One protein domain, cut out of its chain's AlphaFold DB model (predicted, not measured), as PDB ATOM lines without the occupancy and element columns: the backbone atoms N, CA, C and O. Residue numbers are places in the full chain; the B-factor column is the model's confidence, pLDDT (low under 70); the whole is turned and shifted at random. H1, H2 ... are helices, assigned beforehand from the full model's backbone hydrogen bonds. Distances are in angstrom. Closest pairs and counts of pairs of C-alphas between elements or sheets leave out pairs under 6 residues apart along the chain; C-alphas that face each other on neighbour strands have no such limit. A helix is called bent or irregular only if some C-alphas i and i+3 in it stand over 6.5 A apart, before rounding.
ATOM      1  N   ARG A  35      18.992  26.309 -21.574       51.12
ATOM      2  CA  ARG A  35      19.263  27.760 -21.613       51.12
ATOM      3  C   ARG A  35      20.441  28.141 -20.711       51.12
ATOM      4  O   ARG A  35      21.219  29.010 -21.087       51.12
ATOM      5  N   VAL A  36      20.570  27.513 -19.543       49.81
ATOM      6  CA  VAL A  36      21.698  27.713 -18.621       49.81
ATOM      7  C   VAL A  36      22.983  27.137 -19.207       49.81
ATOM      8  O   VAL A  36      23.975  27.850 -19.221       49.81
ATOM      9  N   GLU A  37      22.953  25.930 -19.774       57.47
ATOM     10  CA  GLU A  37      24.102  25.319 -20.464       57.47
ATOM     11  C   GLU A  37      24.545  26.157 -21.679       57.47
ATOM     12  O   GLU A  37      25.735  26.378 -21.887       57.47
ATOM     13  N   TYR A  38      23.598  26.728 -22.430       56.19
ATOM     14  CA  TYR A  38      23.879  27.669 -23.520       56.19
ATOM     15  C   TYR A  38      24.492  28.993 -23.026       56.19
ATOM     16  O   TYR A  38      25.437  29.503 -23.622       56.19
ATOM     17  N   LEU A  39      23.989  29.553 -21.920       55.66
ATOM     18  CA  LEU A  39      24.549  30.767 -21.311       55.66
ATOM     19  C   LEU A  39      25.912  30.517 -20.647       55.66
ATOM     20  O   LEU A  39      26.739  31.421 -20.622       55.66
ATOM     21  N   GLN A  40      26.153  29.308 -20.141       53.09
ATOM     22  CA  GLN A  40      27.461  28.860 -19.662       53.09
ATOM     23  C   GLN A  40      28.440  28.690 -20.829       53.09
ATOM     24  O   GLN A  40      29.580  29.125 -20.717       53.09
ATOM     25  N   GLY A  41      27.980  28.181 -21.977       57.72
ATOM     26  CA  GLY A  41      28.759  28.132 -23.219       57.72
ATOM     27  C   GLY A  41      29.096  29.508 -23.810       57.72
ATOM     28  O   GLY A  41      30.091  29.637 -24.505       57.72
ATOM     29  N   LEU A  42      28.319  30.555 -23.506       58.19
ATOM     30  CA  LEU A  42      28.616  31.940 -23.909       58.19
ATOM     31  C   LEU A  42      29.662  32.639 -23.017       58.19
ATOM     32  O   LEU A  42      30.118  33.731 -23.356       58.19
ATOM     33  N   ILE A  43      30.041  32.045 -21.881       63.31
ATOM     34  CA  ILE A  43      31.088  32.546 -20.979       63.31
ATOM     35  C   ILE A  43      32.285  31.597 -21.098       63.31
ATOM     36  O   ILE A  43      32.592  30.822 -20.195       63.31
ATOM     37  N   GLU A  44      32.936  31.609 -22.258       64.44
ATOM     38  CA  GLU A  44      34.051  30.703 -22.521       64.44
ATOM     39  C   GLU A  44      35.317  31.102 -21.723       64.44
ATOM     40  O   GLU A  44      35.590  32.293 -21.550       64.44
ATOM     41  N   PRO A  45      36.149  30.140 -21.270       64.12
ATOM     42  CA  PRO A  45      37.485  30.396 -20.718       64.12
ATOM     43  C   PRO A  45      38.362  31.395 -21.511       64.12
ATOM     44  O   PRO A  45      38.977  32.242 -20.858       64.12
ATOM     45  N   PRO A  46      38.393  31.397 -22.865       71.25
ATOM     46  CA  PRO A  46      39.075  32.430 -23.651       71.25
ATOM     47  C   PRO A  46      38.627  33.865 -23.349       71.25
ATOM     48  O   PRO A  46      39.449  34.773 -23.431       71.25
ATOM     49  N   ALA A  47      37.390  34.100 -22.898       76.12
ATOM     50  CA  ALA A  47      36.936  35.446 -22.542       76.12
ATOM     51  C   ALA A  47      37.703  36.025 -21.337       76.12
ATOM     52  O   ALA A  47      37.907  37.237 -21.250       76.12
ATOM     53  N   LEU A  48      38.157  35.180 -20.399       82.75
ATOM     54  CA  LEU A  48      38.979  35.626 -19.272       82.75
ATOM     55  C   LEU A  48      40.382  36.041 -19.735       82.75
ATOM     56  O   LEU A  48      40.917  37.041 -19.245       82.75
ATOM     57  N   ASP A  49      40.956  35.295 -20.677       83.56
ATOM     58  CA  ASP A  49      42.267  35.589 -21.255       83.56
ATOM     59  C   ASP A  49      42.211  36.861 -22.114       83.56
ATOM     60  O   ASP A  49      43.036  37.760 -21.934       83.56
ATOM     61  N   GLU A  50      41.173  37.018 -22.940       81.00
ATOM     62  CA  GLU A  50      40.918  38.231 -23.726       81.00
ATOM     63  C   GLU A  50      40.718  39.464 -22.836       81.00
ATOM     64  O   GLU A  50      41.347  40.501 -23.053       81.00
ATOM     65  N   ILE A  51      39.906  39.366 -21.777       80.00
ATOM     66  CA  ILE A  51      39.714  40.473 -20.827       80.00
ATOM     67  C   ILE A  51      41.015  40.807 -20.096       80.00
ATOM     68  O   ILE A  51      41.297  41.981 -19.839       80.00
ATOM     69  N   THR A  52      41.827  39.800 -19.771       87.50
ATOM     70  CA  THR A  52      43.136  40.009 -19.146       87.50
ATOM     71  C   THR A  52      44.079  40.768 -20.078       87.50
ATOM     72  O   THR A  52      44.782  41.671 -19.613       87.50
ATOM     73  N   GLU A  53      44.059  40.456 -21.373       86.69
ATOM     74  CA  GLU A  53      44.878  41.127 -22.380       86.69
ATOM     75  C   GLU A  53      44.397  42.560 -22.652       86.69
ATOM     76  O   GLU A  53      45.181  43.503 -22.539       86.69
ATOM     77  N   ILE A  54      43.092  42.775 -22.851       75.75
ATOM     78  CA  ILE A  54      42.507  44.119 -23.019       75.75
ATOM     79  C   ILE A  54      42.806  44.999 -21.792       75.75
ATOM     80  O   ILE A  54      43.147  46.179 -21.917       75.75
ATOM     81  N   LYS A  55      42.740  44.428 -20.583       91.06
ATOM     82  CA  LYS A  55      43.102  45.115 -19.335       91.06
ATOM     83  C   LYS A  55      44.579  45.528 -19.308       91.06
ATOM     84  O   LYS A  55      44.881  46.608 -18.792       91.06
ATOM     85  N   ARG A  56      45.502  44.700 -19.817       88.81
ATOM     86  CA  ARG A  56      46.930  45.059 -19.931       88.81
ATOM     87  C   ARG A  56      47.120  46.227 -20.891       88.81
ATOM     88  O   ARG A  56      47.702  47.228 -20.482       88.81
ATOM     89  N   VAL A  57      46.533  46.142 -22.086       81.19
ATOM     90  CA  VAL A  57      46.593  47.210 -23.095       81.19
ATOM     91  C   VAL A  57      46.071  48.529 -22.519       81.19
ATOM     92  O   VAL A  57      46.764  49.538 -22.592       81.19
ATOM     93  N   MET A  58      44.920  48.532 -21.835       78.88
ATOM     94  CA  MET A  58      44.375  49.753 -21.218       78.88
ATOM     95  C   MET A  58      45.219  50.329 -20.088       78.88
ATOM     96  O   MET A  58      45.311  51.551 -19.950       78.88
ATOM     97  N   LYS A  59      45.882  49.480 -19.301       88.31
ATOM     98  CA  LYS A  59      46.824  49.946 -18.281       88.31
ATOM     99  C   LYS A  59      48.029  50.649 -18.911       88.31
ATOM    100  O   LYS A  59      48.489  51.660 -18.380       88.31
ATOM    101  N   ASP A  60      48.533  50.128 -20.023       85.56
ATOM    102  CA  ASP A  60      49.665  50.723 -20.730       85.56
ATOM    103  C   ASP A  60      49.261  52.002 -21.472       85.56
ATOM    104  O   ASP A  60      49.976  52.998 -21.378       85.56
ATOM    105  N   THR A  61      48.077  52.039 -22.092       75.12
ATOM    106  CA  THR A  61      47.506  53.262 -22.680       75.12
ATOM    107  C   THR A  61      47.378  54.375 -21.642       75.12
ATOM    108  O   THR A  61      47.832  55.488 -21.894       75.12
ATOM    109  N   HIS A  62      46.855  54.082 -20.445       82.88
ATOM    110  CA  HIS A  62      46.779  55.061 -19.357       82.88
ATOM    111  C   HIS A  62      48.158  55.619 -18.980       82.88
ATOM    112  O   HIS A  62      48.333  56.829 -18.897       82.88
ATOM    113  N   ARG A  63      49.167  54.752 -18.821       88.19
ATOM    114  CA  ARG A  63      50.543  55.178 -18.504       88.19
ATOM    115  C   ARG A  63      51.162  56.046 -19.598       88.19
ATOM    116  O   ARG A  63      51.947  56.939 -19.295       88.19
ATOM    117  N   ILE A  64      50.863  55.763 -20.866       84.31
ATOM    118  CA  ILE A  64      51.322  56.582 -21.994       84.31
ATOM    119  C   ILE A  64      50.651  57.956 -21.941       84.31
ATOM    120  O   ILE A  64      51.352  58.960 -22.052       84.31
ATOM    121  N   LEU A  65      49.337  58.004 -21.708       75.56
ATOM    122  CA  LEU A  65      48.580  59.251 -21.574       75.56
ATOM    123  C   LEU A  65      49.074  60.100 -20.395       75.56
ATOM    124  O   LEU A  65      49.305  61.289 -20.572       75.56
ATOM    125  N   GLU A  66      49.357  59.497 -19.237       89.19
ATOM    126  CA  GLU A  66      49.949  60.204 -18.090       89.19
ATOM    127  C   GLU A  66      51.316  60.816 -18.429       89.19
ATOM    128  O   GLU A  66      51.581  61.969 -18.093       89.19
ATOM    129  N   ARG A  67      52.188  60.081 -19.134       89.38
ATOM    130  CA  ARG A  67      53.499  60.605 -19.563       89.38
ATOM    131  C   ARG A  67      53.363  61.724 -20.590       89.38
ATOM    132  O   ARG A  67      54.153  62.663 -20.565       89.38
ATOM    133  N   LEU A  68      52.407  61.617 -21.511       78.00
ATOM    134  CA  LEU A  68      52.130  62.665 -22.495       78.00
ATOM    135  C   LEU A  68      51.558  63.911 -21.827       78.00
ATOM    136  O   LEU A  68      51.978  65.010 -22.164       78.00
ATOM    137  N   GLN A  69      50.675  63.745 -20.843       83.69
ATOM    138  CA  GLN A  69      50.134  64.841 -20.046       83.69
ATOM    139  C   GLN A  69      51.231  65.544 -19.234       83.69
ATOM    140  O   GLN A  69      51.287  66.770 -19.226       83.69
ATOM    141  N   GLN A  70      52.145  64.783 -18.620       86.81
ATOM    142  CA  GLN A  70      53.315  65.337 -17.927       86.81
ATOM    143  C   GLN A  70      54.206  66.138 -18.883       86.81
ATOM    144  O   GLN A  70      54.507  67.293 -18.606       86.81
ATOM    145  N   LYS A  71      54.548  65.583 -20.053       86.62
ATOM    146  CA  LYS A  71      55.337  66.306 -21.063       86.62
ATOM    147  C   LYS A  71      54.615  67.545 -21.589       86.62
ATOM    148  O   LYS A  71      55.234  68.587 -21.728       86.62
ATOM    149  N   ALA A  72      53.315  67.465 -21.862       81.12
ATOM    150  CA  ALA A  72      52.535  68.607 -22.341       81.12
ATOM    151  C   ALA A  72      52.502  69.748 -21.312       81.12
ATOM    152  O   ALA A  72      52.586  70.912 -21.699       81.12
ATOM    153  N   SER A  73      52.469  69.417 -20.016       84.62
ATOM    154  CA  SER A  73      52.539  70.414 -18.943       84.62
ATOM    155  C   SER A  73      53.887  71.142 -18.860       84.62
ATOM    156  O   SER A  73      53.933  72.259 -18.358       84.62
ATOM    157  N   GLU A  74      54.970  70.558 -19.385       87.75
ATOM    158  CA  GLU A  74      56.295  71.196 -19.435       87.75
ATOM    159  C   GLU A  74      56.429  72.210 -20.588       87.75
ATOM    160  O   GLU A  74      57.266  73.106 -20.511       87.75
ATOM    161  N   TYR A  75      55.612  72.093 -21.643       84.25
ATOM    162  CA  TYR A  75      55.708  72.919 -22.858       84.25
ATOM    163  C   TYR A  75      54.623  74.004 -22.976       84.25
ATOM    164  O   TYR A  75      54.469  74.582 -24.050       84.25
ATOM    165  N   ASP A  76      53.872  74.272 -21.902       72.88
ATOM    166  CA  ASP A  76      52.803  75.290 -21.825       72.88
ATOM    167  C   ASP A  76      51.746  75.187 -22.950       72.88
ATOM    168  O   ASP A  76      51.036  76.134 -23.291       72.88
ATOM    169  N   GLN A  87      38.976  58.809 -18.886       65.25
ATOM    170  CA  GLN A  87      38.179  57.789 -19.574       65.25
ATOM    171  C   GLN A  87      38.933  56.451 -19.690       65.25
ATOM    172  O   GLN A  87      38.361  55.398 -19.386       65.25
ATOM    173  N   ALA A  88      40.227  56.479 -20.036       63.69
ATOM    174  CA  ALA A  88      41.073  55.283 -20.092       63.69
ATOM    175  C   ALA A  88      41.174  54.581 -18.724       63.69
ATOM    176  O   ALA A  88      41.056  53.354 -18.630       63.69
ATOM    177  N   TRP A  89      41.303  55.352 -17.638       85.06
ATOM    178  CA  TRP A  89      41.323  54.813 -16.277       85.06
ATOM    179  C   TRP A  89      40.002  54.140 -15.886       85.06
ATOM    180  O   TRP A  89      39.984  53.027 -15.351       85.06
ATOM    181  N   GLN A  90      38.872  54.783 -16.186       69.44
ATOM    182  CA  GLN A  90      37.551  54.223 -15.900       69.44
ATOM    183  C   GLN A  90      37.295  52.926 -16.681       69.44
ATOM    184  O   GLN A  90      36.705  51.988 -16.136       69.44
ATOM    185  N   ALA A  91      37.751  52.846 -17.936       66.19
ATOM    186  CA  ALA A  91      37.661  51.636 -18.748       66.19
ATOM    187  C   ALA A  91      38.473  50.483 -18.130       66.19
ATOM    188  O   ALA A  91      37.941  49.385 -17.943       66.19
ATOM    189  N   TYR A  92      39.711  50.752 -17.701       83.44
ATOM    190  CA  TYR A  92      40.542  49.791 -16.971       83.44
ATOM    191  C   TYR A  92      39.854  49.273 -15.694       83.44
ATOM    192  O   TYR A  92      39.770  48.063 -15.477       83.44
ATOM    193  N   GLN A  93      39.283  50.160 -14.871       83.25
ATOM    194  CA  GLN A  93      38.582  49.758 -13.643       83.25
ATOM    195  C   GLN A  93      37.358  48.866 -13.908       83.25
ATOM    196  O   GLN A  93      37.072  47.953 -13.127       83.25
ATOM    197  N   LYS A  94      36.622  49.112 -15.000       71.94
ATOM    198  CA  LYS A  94      35.492  48.264 -15.413       71.94
ATOM    199  C   LYS A  94      35.965  46.864 -15.816       71.94
ATOM    200  O   LYS A  94      35.335  45.888 -15.406       71.94
ATOM    201  N   LEU A  95      37.086  46.760 -16.535       75.69
ATOM    202  CA  LEU A  95      37.689  45.481 -16.932       75.69
ATOM    203  C   LEU A  95      38.175  44.668 -15.725       75.69
ATOM    204  O   LEU A  95      37.907  43.473 -15.663       75.69
TER     205      LEU A  95
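AT A GLANCE: This is residues 35 to 76 and 87 to 95 of the 540 residues of an uncharacterized protein of Massarina eburnea CBS 473.64 (UniProt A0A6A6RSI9). One long helix, H2, makes most of the length of this rod, and a short helix, H3, packs on the middle stretch of it, side by side with it and running opposite ways. A second short helix, H1, sits beyond the first end of H2 and stands free, and so do both end stretches of H2, residues 45 to 50 and 66 to 74. The 51 printed residues hold three named helices, in the order H1, H2, H3, and no named strand, which is the class all helix. The whole is extended, with a radius of gyration of the C-alphas of 17.0 A and spans of 58 by 15 by 9 A.

IN THESE COORDINATES: Find C-alpha 35 at (19.263, 27.760, -21.613), where the printed part begins; from there H1 runs over residues 35 to 41, 9.6 A from first to last C-alpha. After the three residues between H1 and H2, find C-alpha 45 at (37.485, 30.396, -20.718), the first of H2, residues 45 to 74. Read on through its 30 residues to C-alpha 74 at (56.295, 71.196, -19.435), 44.9 A from C-alpha 45. Past the cut, look at Gln 87, where H3 begins; it holds residues 87 to 95, is 12.6 A long from first to last C-alpha, and ends with C-alpha 95 at (37.689, 45.481, -16.932). None of the three helices is bent or irregular.

HOW THE PARTS SIT: Start from H1, which touches no helix: it is apart from H2, though a tight link of three residues joins them, and apart from H3. Go on to residues 51 to 62 of H2, for with these alone H2 touches H3. Look there for the closest C-alphas of the two, those of Met 58 and Tyr 92, 5.7 A apart. The lines of H2 and H3 stand at a shallow tilt of 23 degrees, and the two run opposite ways, with their centres 9.0 A apart. In the backbone of H1 and H3 you will find every O i to N i+4 pair within hydrogen-bond range; in H2 it is 25 of 26.

THE WHOLE: The two C-alphas farthest apart are those of Arg 35 and Asp 76, at 58.2 A. Residues 77 to 86 are cut out, and across this cut C-alpha 76 and C-alpha 87 are 22.9 A apart; the link from H2 to H3 runs across it. Of the links that are printed whole, none is long. Read the B-factor column for the model's confidence: the mean pLDDT of the printed part is 75.8, and residues 35 to 45, 87 to 88 and 90 to 91 are under 70. The mean is 54 for H1, 83 for H2 and 74 for H3.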